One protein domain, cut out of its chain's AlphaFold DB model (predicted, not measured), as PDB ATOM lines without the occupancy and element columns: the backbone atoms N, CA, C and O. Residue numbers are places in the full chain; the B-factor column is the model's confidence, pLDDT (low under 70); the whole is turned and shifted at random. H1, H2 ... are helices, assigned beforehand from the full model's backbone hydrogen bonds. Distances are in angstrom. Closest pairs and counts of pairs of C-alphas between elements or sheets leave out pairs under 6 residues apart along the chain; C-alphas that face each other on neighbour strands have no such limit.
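What this domain is: This is residues 2 to 63 of the 309 residues of an uncharacterized protein of Actinobacteria bacterium QS_5_72_10 (UniProt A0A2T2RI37). Picture an open V or U: H2, with the short H1 beyond its far end, makes one arm that stands free and sticks out, while on the other side the chain folds into a flat loop of H3, the link after it, H4 and H5. The loop turns back on itself, H4 running towards H5 and H5 bringing the last printed residues back to H3, and the two long helices, H2 and H4, stay well away from each other. The printed part has 62 residues with five named helices, in the order H1, H2, H3, H4, H5 along the chain, and no named strand; the class is all helix. The whole is loose, with a radius of gyration of the C-alphas of 15.1 A, and its C-alphas span 40 by 32 by 20 A along their three main axes.

Where its parts are: Begin with H2, residues 8 to 20, which shares with one other helix the greatest length, 13 residues. Find C-alpha 8 at (22.468, -22.033, -17.871); from there H2 runs 18.2 A, mostly along z, to C-alpha 20 at (25.277, -28.349, -1.025). Before it you find H1, residues 2 to 6, 6.7 A from first to last C-alpha. After H2, look for H3 at residues 26 to 33, 10.9 A long. The other 13-residue helix is H4, residues 44 to 56, 18.1 A long; find its first C-alpha, that of Ser 44, at (-5.163, -6.056, -16.127). Last comes H5, residues 59 to 63, 5.7 A long, whose C-alpha 63 is at (7.353, -18.176, -2.377).

How they stand to each other: Start again at H2, which touches no helix. H1 and H2 meet only through their link, the tight one made by Ser 7. H2 and H3 are apart, though the link of residues 21 to 25 between them is tight. H2 is also apart from H4 and from H5. Now go to H3, where you find the one pair of helices that touch: H3 and H5 only just touch, with 3 pairs of C-alphas within 8 A, the closest being those of Met 30 and Ala 63, 6.0 A apart. H4 and H5 are close but not clearly touching, with 1 pair of C-alphas within 8 A, those of Val 54 and Asp 60, 6.3 A apart. H3 and H4 are apart. H1 is apart from H3, H4 and H5. Look next at the backbone N and O atoms: in H2, H4 and H5 every O i to N i+4 pair is within hydrogen-bond range. In H1 it is 0 of 1, beside 1 of 2 O i to N i+3 pairs, and in H3 it is 1 of 4, beside 3 of 5 O i to N i+3 pairs.

The domain as a whole: The two C-alphas farthest apart are those of Gln 21 and Ser 44, at 41.2 A, while those of Arg 2 and Ala 63, the first and last printed, are 26.9 A apart. Residues 2 to 25 stand free, of which 2 to 6 belong to H1 and 8 to 20 belong to H2; the body without them has 38 residues and spans 32 by 19 by 7 A. The printed part has no cut. No link is long: the one from H3 to H4, with 10 residues, is short, and the one from H4 to H5, with 2 residues, is tight. Read the B-factor column for the model's confidence: the mean pLDDT of the printed part is 76.2. It is under 70 at residues 2 to 4, 26 to 28, 30 to 36, 58 and 60 to 63.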
ATOM      1  N   ARG A   2      19.334 -14.070 -25.145       53.28
ATOM      2  CA  ARG A   2      20.429 -14.923 -25.673       53.28
ATOM      3  C   ARG A   2      21.572 -15.193 -24.680       53.28
ATOM      4  O   ARG A   2      22.082 -16.304 -24.675       53.28
ATOM      5  N   ASP A   3      21.926 -14.232 -23.826       69.38
ATOM      6  CA  ASP A   3      23.021 -14.418 -22.855       69.38
ATOM      7  C   ASP A   3      22.624 -15.273 -21.647       69.38
ATOM      8  O   ASP A   3      23.408 -16.100 -21.208       69.38
ATOM      9  N   PHE A   4      21.377 -15.167 -21.171       66.81
ATOM     10  CA  PHE A   4      20.884 -16.003 -20.068       66.81
ATOM     11  C   PHE A   4      20.907 -17.493 -20.430       66.81
ATOM     12  O   PHE A   4      21.377 -18.308 -19.646       66.81
ATOM     13  N   ALA A   5      20.458 -17.835 -21.643       73.06
ATOM     14  CA  ALA A   5      20.454 -19.216 -22.120       73.06
ATOM     15  C   ALA A   5      21.869 -19.814 -22.228       73.06
ATOM     16  O   ALA A   5      22.042 -21.003 -21.990       73.06
ATOM     17  N   ARG A   6      22.883 -18.997 -22.547       81.62
ATOM     18  CA  ARG A   6      24.289 -19.428 -22.641       81.62
ATOM     19  C   ARG A   6      24.947 -19.664 -21.283       81.62
ATOM     20  O   ARG A   6      25.946 -20.363 -21.224       81.62
ATOM     21  N   SER A   7      24.401 -19.085 -20.218       85.75
ATOM     22  CA  SER A   7      24.928 -19.229 -18.857       85.75
ATOM     23  C   SER A   7      24.220 -20.317 -18.045       85.75
ATOM     24  O   SER A   7      24.514 -20.455 -16.862       85.75
ATOM     25  N   LEU A   8      23.273 -21.065 -18.625       81.31
ATOM     26  CA  LEU A   8      22.468 -22.033 -17.871       81.31
ATOM     27  C   LEU A   8      23.311 -23.146 -17.239       81.31
ATOM     28  O   LEU A   8      23.064 -23.477 -16.082       81.31
ATOM     29  N   ASP A   9      24.319 -23.658 -17.946       84.69
ATOM     30  CA  ASP A   9      25.187 -24.726 -17.435       84.69
ATOM     31  C   ASP A   9      26.037 -24.239 -16.250       84.69
ATOM     32  O   ASP A   9      26.057 -24.865 -15.189       84.69
ATOM     33  N   ASP A  10      26.642 -23.054 -16.373       86.94
ATOM     34  CA  ASP A  10      27.395 -22.413 -15.287       86.94
ATOM     35  C   ASP A  10      26.499 -22.092 -14.078       86.94
ATOM     36  O   ASP A  10      26.891 -22.273 -12.922       86.94
ATOM     37  N   LEU A  11      25.269 -21.624 -14.324       84.25
ATOM     38  CA  LEU A  11      24.287 -21.349 -13.275       84.25
ATOM     39  C   LEU A  11      23.814 -22.636 -12.587       84.25
ATOM     40  O   LEU A  11      23.592 -22.617 -11.374       84.25
ATOM     41  N   ALA A  12      23.685 -23.743 -13.322       86.06
ATOM     42  CA  ALA A  12      23.340 -25.049 -12.773       86.06
ATOM     43  C   ALA A  12      24.466 -25.592 -11.880       86.06
ATOM     44  O   ALA A  12      24.211 -25.924 -10.722       86.06
ATOM     45  N   ALA A  13      25.716 -25.562 -12.351       89.56
ATOM     46  CA  ALA A  13      26.877 -25.958 -11.555       89.56
ATOM     47  C   ALA A  13      27.011 -25.100 -10.283       89.56
ATOM     48  O   ALA A  13      27.210 -25.604  -9.175       89.56
ATOM     49  N   LYS A  14      26.814 -23.781 -10.406       89.94
ATOM     50  CA  LYS A  14      26.813 -22.870  -9.254       89.94
ATOM     51  C   LYS A  14      25.670 -23.171  -8.282       89.94
ATOM     52  O   LYS A  14      25.868 -23.091  -7.068       89.94
ATOM     53  N   ARG A  15      24.482 -23.522  -8.789       86.88
ATOM     54  CA  ARG A  15      23.333 -23.917  -7.964       86.88
ATOM     55  C   ARG A  15      23.656 -25.147  -7.124       86.88
ATOM     56  O   ARG A  15      23.330 -25.132  -5.942       86.88
ATOM     57  N   GLU A  16      24.292 -26.168  -7.690       89.50
ATOM     58  CA  GLU A  16      24.667 -27.380  -6.949       89.50
ATOM     59  C   GLU A  16      25.602 -27.064  -5.778       89.50
ATOM     60  O   GLU A  16      25.324 -27.463  -4.647       89.50
ATOM     61  N   VAL A  17      26.647 -26.261  -6.012       92.62
ATOM     62  CA  VAL A  17      27.586 -25.841  -4.959       92.62
ATOM     63  C   VAL A  17      26.870 -25.065  -3.848       92.62
ATOM     64  O   VAL A  17      27.052 -25.360  -2.666       92.62
ATOM     65  N   VAL A  18      26.022 -24.095  -4.210       86.56
ATOM     66  CA  VAL A  18      25.272 -23.281  -3.238       86.56
ATOM     67  C   VAL A  18      24.287 -24.134  -2.436       86.56
ATOM     68  O   VAL A  18      24.188 -23.973  -1.219       86.56
ATOM     69  N   GLN A  19      23.572 -25.053  -3.089       85.31
ATOM     70  CA  GLN A  19      22.608 -25.928  -2.420       85.31
ATOM     71  C   GLN A  19      23.300 -26.955  -1.512       85.31
ATOM     72  O   GLN A  19      22.788 -27.231  -0.432       85.31
ATOM     73  N   ALA A  20      24.487 -27.454  -1.874       89.88
ATOM     74  CA  ALA A  20      25.277 -28.349  -1.025       89.88
ATOM     75  C   ALA A  20      25.829 -27.655   0.236       89.88
ATOM     76  O   ALA A  20      25.968 -28.278   1.285       89.88
ATOM     77  N   GLN A  21      26.122 -26.352   0.155       89.69
ATOM     78  CA  GLN A  21      26.629 -25.546   1.277       89.69
ATOM     79  C   GLN A  21      25.521 -24.856   2.087       89.69
ATOM     80  O   GLN A  21      25.792 -24.077   3.009       89.69
ATOM     81  N   ARG A  22      24.259 -25.120   1.747       81.94
ATOM     82  CA  ARG A  22      23.086 -24.494   2.346       81.94
ATOM     83  C   ARG A  22      23.010 -24.777   3.847       81.94
ATOM     84  O   ARG A  22      22.878 -25.915   4.279       81.94
ATOM     85  N   ARG A  23      23.006 -23.708   4.651       84.88
ATOM     86  CA  ARG A  23      22.826 -23.775   6.118       84.88
ATOM     87  C   ARG A  23      21.415 -23.432   6.596       84.88
ATOM     88  O   ARG A  23      21.095 -23.660   7.757       84.88
ATOM     89  N   ARG A  24      20.579 -22.835   5.740       74.06
ATOM     90  CA  ARG A  24      19.204 -22.422   6.068       74.06
ATOM     91  C   ARG A  24      18.227 -22.865   4.993       74.06
ATOM     92  O   ARG A  24      18.600 -23.009   3.838       74.06
ATOM     93  N   GLY A  25      16.976 -23.108   5.373       71.88
ATOM     94  CA  GLY A  25      15.942 -23.523   4.429       71.88
ATOM     95  C   GLY A  25      15.621 -22.451   3.375       71.88
ATOM     96  O   GLY A  25      15.722 -21.270   3.692       71.88
ATOM     97  N   ASP A  26      15.148 -22.831   2.180       67.25
ATOM     98  CA  ASP A  26      14.697 -21.881   1.139       67.25
ATOM     99  C   ASP A  26      13.637 -20.916   1.696       67.25
ATOM    100  O   ASP A  26      13.646 -19.725   1.403       67.25
ATOM    101  N   ARG A  27      12.806 -21.403   2.626       63.12
ATOM    102  CA  ARG A  27      11.812 -20.615   3.374       63.12
ATOM    103  C   ARG A  27      12.401 -19.437   4.158       63.12
ATOM    104  O   ARG A  27      11.754 -18.401   4.263       63.12
ATOM    105  N   ALA A  28      13.611 -19.571   4.702       65.12
ATOM    106  CA  ALA A  28      14.288 -18.472   5.396       65.12
ATOM    107  C   ALA A  28      14.816 -17.422   4.406       65.12
ATOM    108  O   ALA A  28      14.865 -16.240   4.733       65.12
ATOM    109  N   VAL A  29      15.179 -17.851   3.192       70.00
ATOM    110  CA  VAL A  29      15.617 -16.959   2.114       70.00
ATOM    111  C   VAL A  29      14.422 -16.215   1.514       70.00
ATOM    112  O   VAL A  29      14.549 -15.031   1.234       70.00
ATOM    113  N   MET A  30      13.244 -16.848   1.406       66.31
ATOM    114  CA  MET A  30      12.016 -16.214   0.892       66.31
ATOM    115  C   MET A  30      11.619 -14.934   1.640       66.31
ATOM    116  O   MET A  30      11.106 -14.010   1.017       66.31
ATOM    117  N   ARG A  31      11.938 -14.814   2.939       59.94
ATOM    118  CA  ARG A  31      11.745 -13.563   3.703       59.94
ATOM    119  C   ARG A  31      12.620 -12.408   3.212       59.94
ATOM    120  O   ARG A  31      12.205 -11.259   3.294       59.94
ATOM    121  N   LEU A  32      13.810 -12.693   2.681       66.06
ATOM    122  CA  LEU A  32      14.738 -11.675   2.167       66.06
ATOM    123  C   LEU A  32      14.289 -11.094   0.825       66.06
ATOM    124  O   LEU A  32      14.707  -9.999   0.461       66.06
ATOM    125  N   PHE A  33      13.443 -11.815   0.089       63.12
ATOM    126  CA  PHE A  33      12.917 -11.348  -1.191       63.12
ATOM    127  C   PHE A  33      11.811 -10.290  -1.028       63.12
ATOM    128  O   PHE A  33      11.437  -9.660  -2.016       63.12
ATOM    129  N   GLY A  34      11.335 -10.042   0.203       62.38
ATOM    130  CA  GLY A  34      10.352  -9.013   0.546       62.38
ATOM    131  C   GLY A  34       9.003  -9.254  -0.129       62.38
ATOM    132  O   GLY A  34       8.102  -9.850   0.449       62.38
ATOM    133  N   GLN A  35       8.883  -8.817  -1.379       60.25
ATOM    134  CA  GLN A  35       7.688  -8.936  -2.213       60.25
ATOM    135  C   GLN A  35       7.861 -10.017  -3.289       60.25
ATOM    136  O   GLN A  35       7.721  -9.759  -4.488       60.25
ATOM    137  N   SER A  36       8.176 -11.239  -2.856       64.06
ATOM    138  CA  SER A  36       8.152 -12.419  -3.723       64.06
ATOM    139  C   SER A  36       6.802 -12.519  -4.426       64.06
ATOM    140  O   SER A  36       5.757 -12.414  -3.788       64.06
ATOM    141  N   LEU A  37       6.827 -12.721  -5.745       71.31
ATOM    142  CA  LEU A  37       5.630 -12.813  -6.586       71.31
ATOM    143  C   LEU A  37       4.765 -11.539  -6.631       71.31
ATOM    144  O   LEU A  37       3.567 -11.621  -6.893       71.31
ATOM    145  N   ARG A  38       5.340 -10.346  -6.435       71.62
ATOM    146  CA  ARG A  38       4.629  -9.105  -6.772       71.62
ATOM    147  C   ARG A  38       4.755  -8.808  -8.272       71.62
ATOM    148  O   ARG A  38       5.879  -8.722  -8.773       71.62
ATOM    149  N   PRO A  39       3.639  -8.600  -8.994       73.94
ATOM    150  CA  PRO A  39       3.698  -8.190 -10.389       73.94
ATOM    151  C   PRO A  39       4.311  -6.788 -10.486       73.94
ATOM    152  O   PRO A  39       3.906  -5.859  -9.789       73.94
ATOM    153  N   ASN A  40       5.300  -6.629 -11.364       77.88
ATOM    154  CA  ASN A  40       5.960  -5.350 -11.644       77.88
ATOM    155  C   ASN A  40       5.248  -4.531 -12.737       77.88
ATOM    156  O   ASN A  40       5.666  -3.417 -13.046       77.88
ATOM    157  N   VAL A  41       4.184  -5.080 -13.325       81.81
ATOM    158  CA  VAL A  41       3.374  -4.454 -14.372       81.81
ATOM    159  C   VAL A  41       1.924  -4.394 -13.895       81.81
ATOM    160  O   VAL A  41       1.373  -5.396 -13.449       81.81
ATOM    161  N   VAL A  42       1.299  -3.218 -14.000       75.62
ATOM    162  CA  VAL A  42      -0.045  -2.932 -13.450       75.62
ATOM    163  C   VAL A  42      -1.127  -2.943 -14.543       75.62
ATOM    164  O   VAL A  42      -2.077  -2.169 -14.515       75.62
ATOM    165  N   ARG A  43      -0.975  -3.791 -15.563       85.81
ATOM    166  CA  ARG A  43      -1.987  -3.961 -16.617       85.81
ATOM    167  C   ARG A  43      -2.877  -5.152 -16.294       85.81
ATOM    168  O   ARG A  43      -2.355  -6.191 -15.907       85.81
ATOM    169  N   SER A  44      -4.186  -5.019 -16.488       74.81
ATOM    170  CA  SER A  44      -5.163  -6.056 -16.127       74.81
ATOM    171  C   SER A  44      -4.879  -7.405 -16.795       74.81
ATOM    172  O   SER A  44      -4.839  -8.418 -16.113       74.81
ATOM    173  N   ASP A  45      -4.566  -7.407 -18.093       80.94
ATOM    174  CA  ASP A  45      -4.239  -8.620 -18.852       80.94
ATOM    175  C   ASP A  45      -2.999  -9.349 -18.313       80.94
ATOM    176  O   ASP A  45      -2.971 -10.575 -18.218       80.94
ATOM    177  N   PHE A  46      -1.979  -8.586 -17.920       83.06
ATOM    178  CA  PHE A  46      -0.789  -9.127 -17.276       83.06
ATOM    179  C   PHE A  46      -1.090  -9.651 -15.870       83.06
ATOM    180  O   PHE A  46      -0.604 -10.721 -15.522       83.06
ATOM    181  N   LEU A  47      -1.868  -8.919 -15.066       80.25
ATOM    182  CA  LEU A  47      -2.222  -9.322 -13.702       80.25
ATOM    183  C   LEU A  47      -3.010 -10.636 -13.695       80.25
ATOM    184  O   LEU A  47      -2.675 -11.523 -12.913       80.25
ATOM    185  N   ASP A  48      -3.967 -10.793 -14.611       76.56
ATOM    186  CA  ASP A  48      -4.762 -12.016 -14.752       76.56
ATOM    187  C   ASP A  48      -3.880 -13.214 -15.137       76.56
ATOM    188  O   ASP A  48      -3.944 -14.275 -14.513       76.56
ATOM    189  N   ALA A  49      -3.007 -13.044 -16.137       81.00
ATOM    190  CA  ALA A  49      -2.079 -14.092 -16.566       81.00
ATOM    191  C   ALA A  49      -1.039 -14.428 -15.483       81.00
ATOM    192  O   ALA A  49      -0.687 -15.595 -15.285       81.00
ATOM    193  N   PHE A  50      -0.558 -13.415 -14.763       82.25
ATOM    194  CA  PHE A  50       0.373 -13.565 -13.651       82.25
ATOM    195  C   PHE A  50      -0.268 -14.358 -12.507       82.25
ATOM    196  O   PHE A  50       0.318 -15.339 -12.052       82.25
ATOM    197  N   GLU A  51      -1.485 -13.998 -12.091       79.56
ATOM    198  CA  GLU A  51      -2.216 -14.704 -11.035       79.56
ATOM    199  C   GLU A  51      -2.517 -16.156 -11.433       79.56
ATOM    200  O   GLU A  51      -2.299 -17.072 -10.639       79.56
ATOM    201  N   GLN A  52      -2.947 -16.393 -12.677       80.31
ATOM    202  CA  GLN A  52      -3.167 -17.749 -13.188       80.31
ATOM    203  C   GLN A  52      -1.884 -18.582 -13.190       80.31
ATOM    204  O   GLN A  52      -1.921 -19.751 -12.815       80.31
ATOM    205  N   THR A  53      -0.750 -17.993 -13.574       83.44
ATOM    206  CA  THR A  53       0.547 -18.685 -13.596       83.44
ATOM    207  C   THR A  53       1.007 -19.033 -12.184       83.44
ATOM    208  O   THR A  53       1.384 -20.171 -11.923       83.44
ATOM    209  N   VAL A  54       0.938 -18.079 -11.253       80.94
ATOM    210  CA  VAL A  54       1.292 -18.310  -9.845       80.94
ATOM    211  C   VAL A  54       0.464 -19.451  -9.250       80.94
ATOM    212  O   VAL A  54       1.038 -20.332  -8.611       80.94
ATOM    213  N   ARG A  55      -0.847 -19.477  -9.523       77.25
ATOM    214  CA  ARG A  55      -1.746 -20.560  -9.095       77.25
ATOM    215  C   ARG A  55      -1.439 -21.890  -9.783       77.25
ATOM    216  O   ARG A  55      -1.405 -22.910  -9.115       77.25
ATOM    217  N   ALA A  56      -1.215 -21.901 -11.097       82.31
ATOM    218  CA  ALA A  56      -0.997 -23.133 -11.863       82.31
ATOM    219  C   ALA A  56       0.284 -23.882 -11.464       82.31
ATOM    220  O   ALA A  56       0.370 -25.092 -11.657       82.31
ATOM    221  N   PHE A  57       1.274 -23.161 -10.937       79.44
ATOM    222  CA  PHE A  57       2.547 -23.715 -10.481       79.44
ATOM    223  C   PHE A  57       2.663 -23.784  -8.948       79.44
ATOM    224  O   PHE A  57       3.770 -23.992  -8.451       79.44
ATOM    225  N   ASP A  58       1.568 -23.565  -8.208       69.75
ATOM    226  CA  ASP A  58       1.524 -23.556  -6.735       69.75
ATOM    227  C   ASP A  58       2.616 -22.671  -6.093       69.75
ATOM    228  O   ASP A  58       3.132 -22.933  -5.003       69.75
ATOM    229  N   LEU A  59       3.000 -21.585  -6.777       73.69
ATOM    230  CA  LEU A  59       4.104 -20.728  -6.336       73.69
ATOM    231  C   LEU A  59       3.732 -19.915  -5.092       73.69
ATOM    232  O   LEU A  59       4.625 -19.533  -4.333       73.69
ATOM    233  N   ASP A  60       2.438 -19.681  -4.857       65.12
ATOM    234  CA  ASP A  60       1.940 -19.025  -3.645       65.12
ATOM    235  C   ASP A  60       2.385 -19.776  -2.376       65.12
ATOM    236  O   ASP A  60       2.870 -19.146  -1.435       65.12
ATOM    237  N   ASP A  61       2.328 -21.111  -2.380       62.12
ATOM    238  CA  ASP A  61       2.678 -21.946  -1.223       62.12
ATOM    239  C   ASP A  61       4.188 -21.992  -0.951       62.12
ATOM    240  O   ASP A  61       4.634 -22.347   0.144       62.12
ATOM    241  N   HIS A  62       5.001 -21.694  -1.966       61.91
ATOM    242  CA  HIS A  62       6.455 -21.864  -1.917       61.91
ATOM    243  C   HIS A  62       7.212 -20.547  -1.779       61.91
ATOM    244  O   HIS A  62       8.305 -20.535  -1.205       61.91
ATOM    245  N   ALA A  63       6.656 -19.451  -2.294       60.56
ATOM    246  CA  ALA A  63       7.353 -18.176  -2.377       60.56
ATOM    247  C   ALA A  63       6.737 -17.066  -1.517       60.56
ATOM    248  O   ALA A  63       7.421 -16.063  -1.302       60.56
TER     249      ALA A  63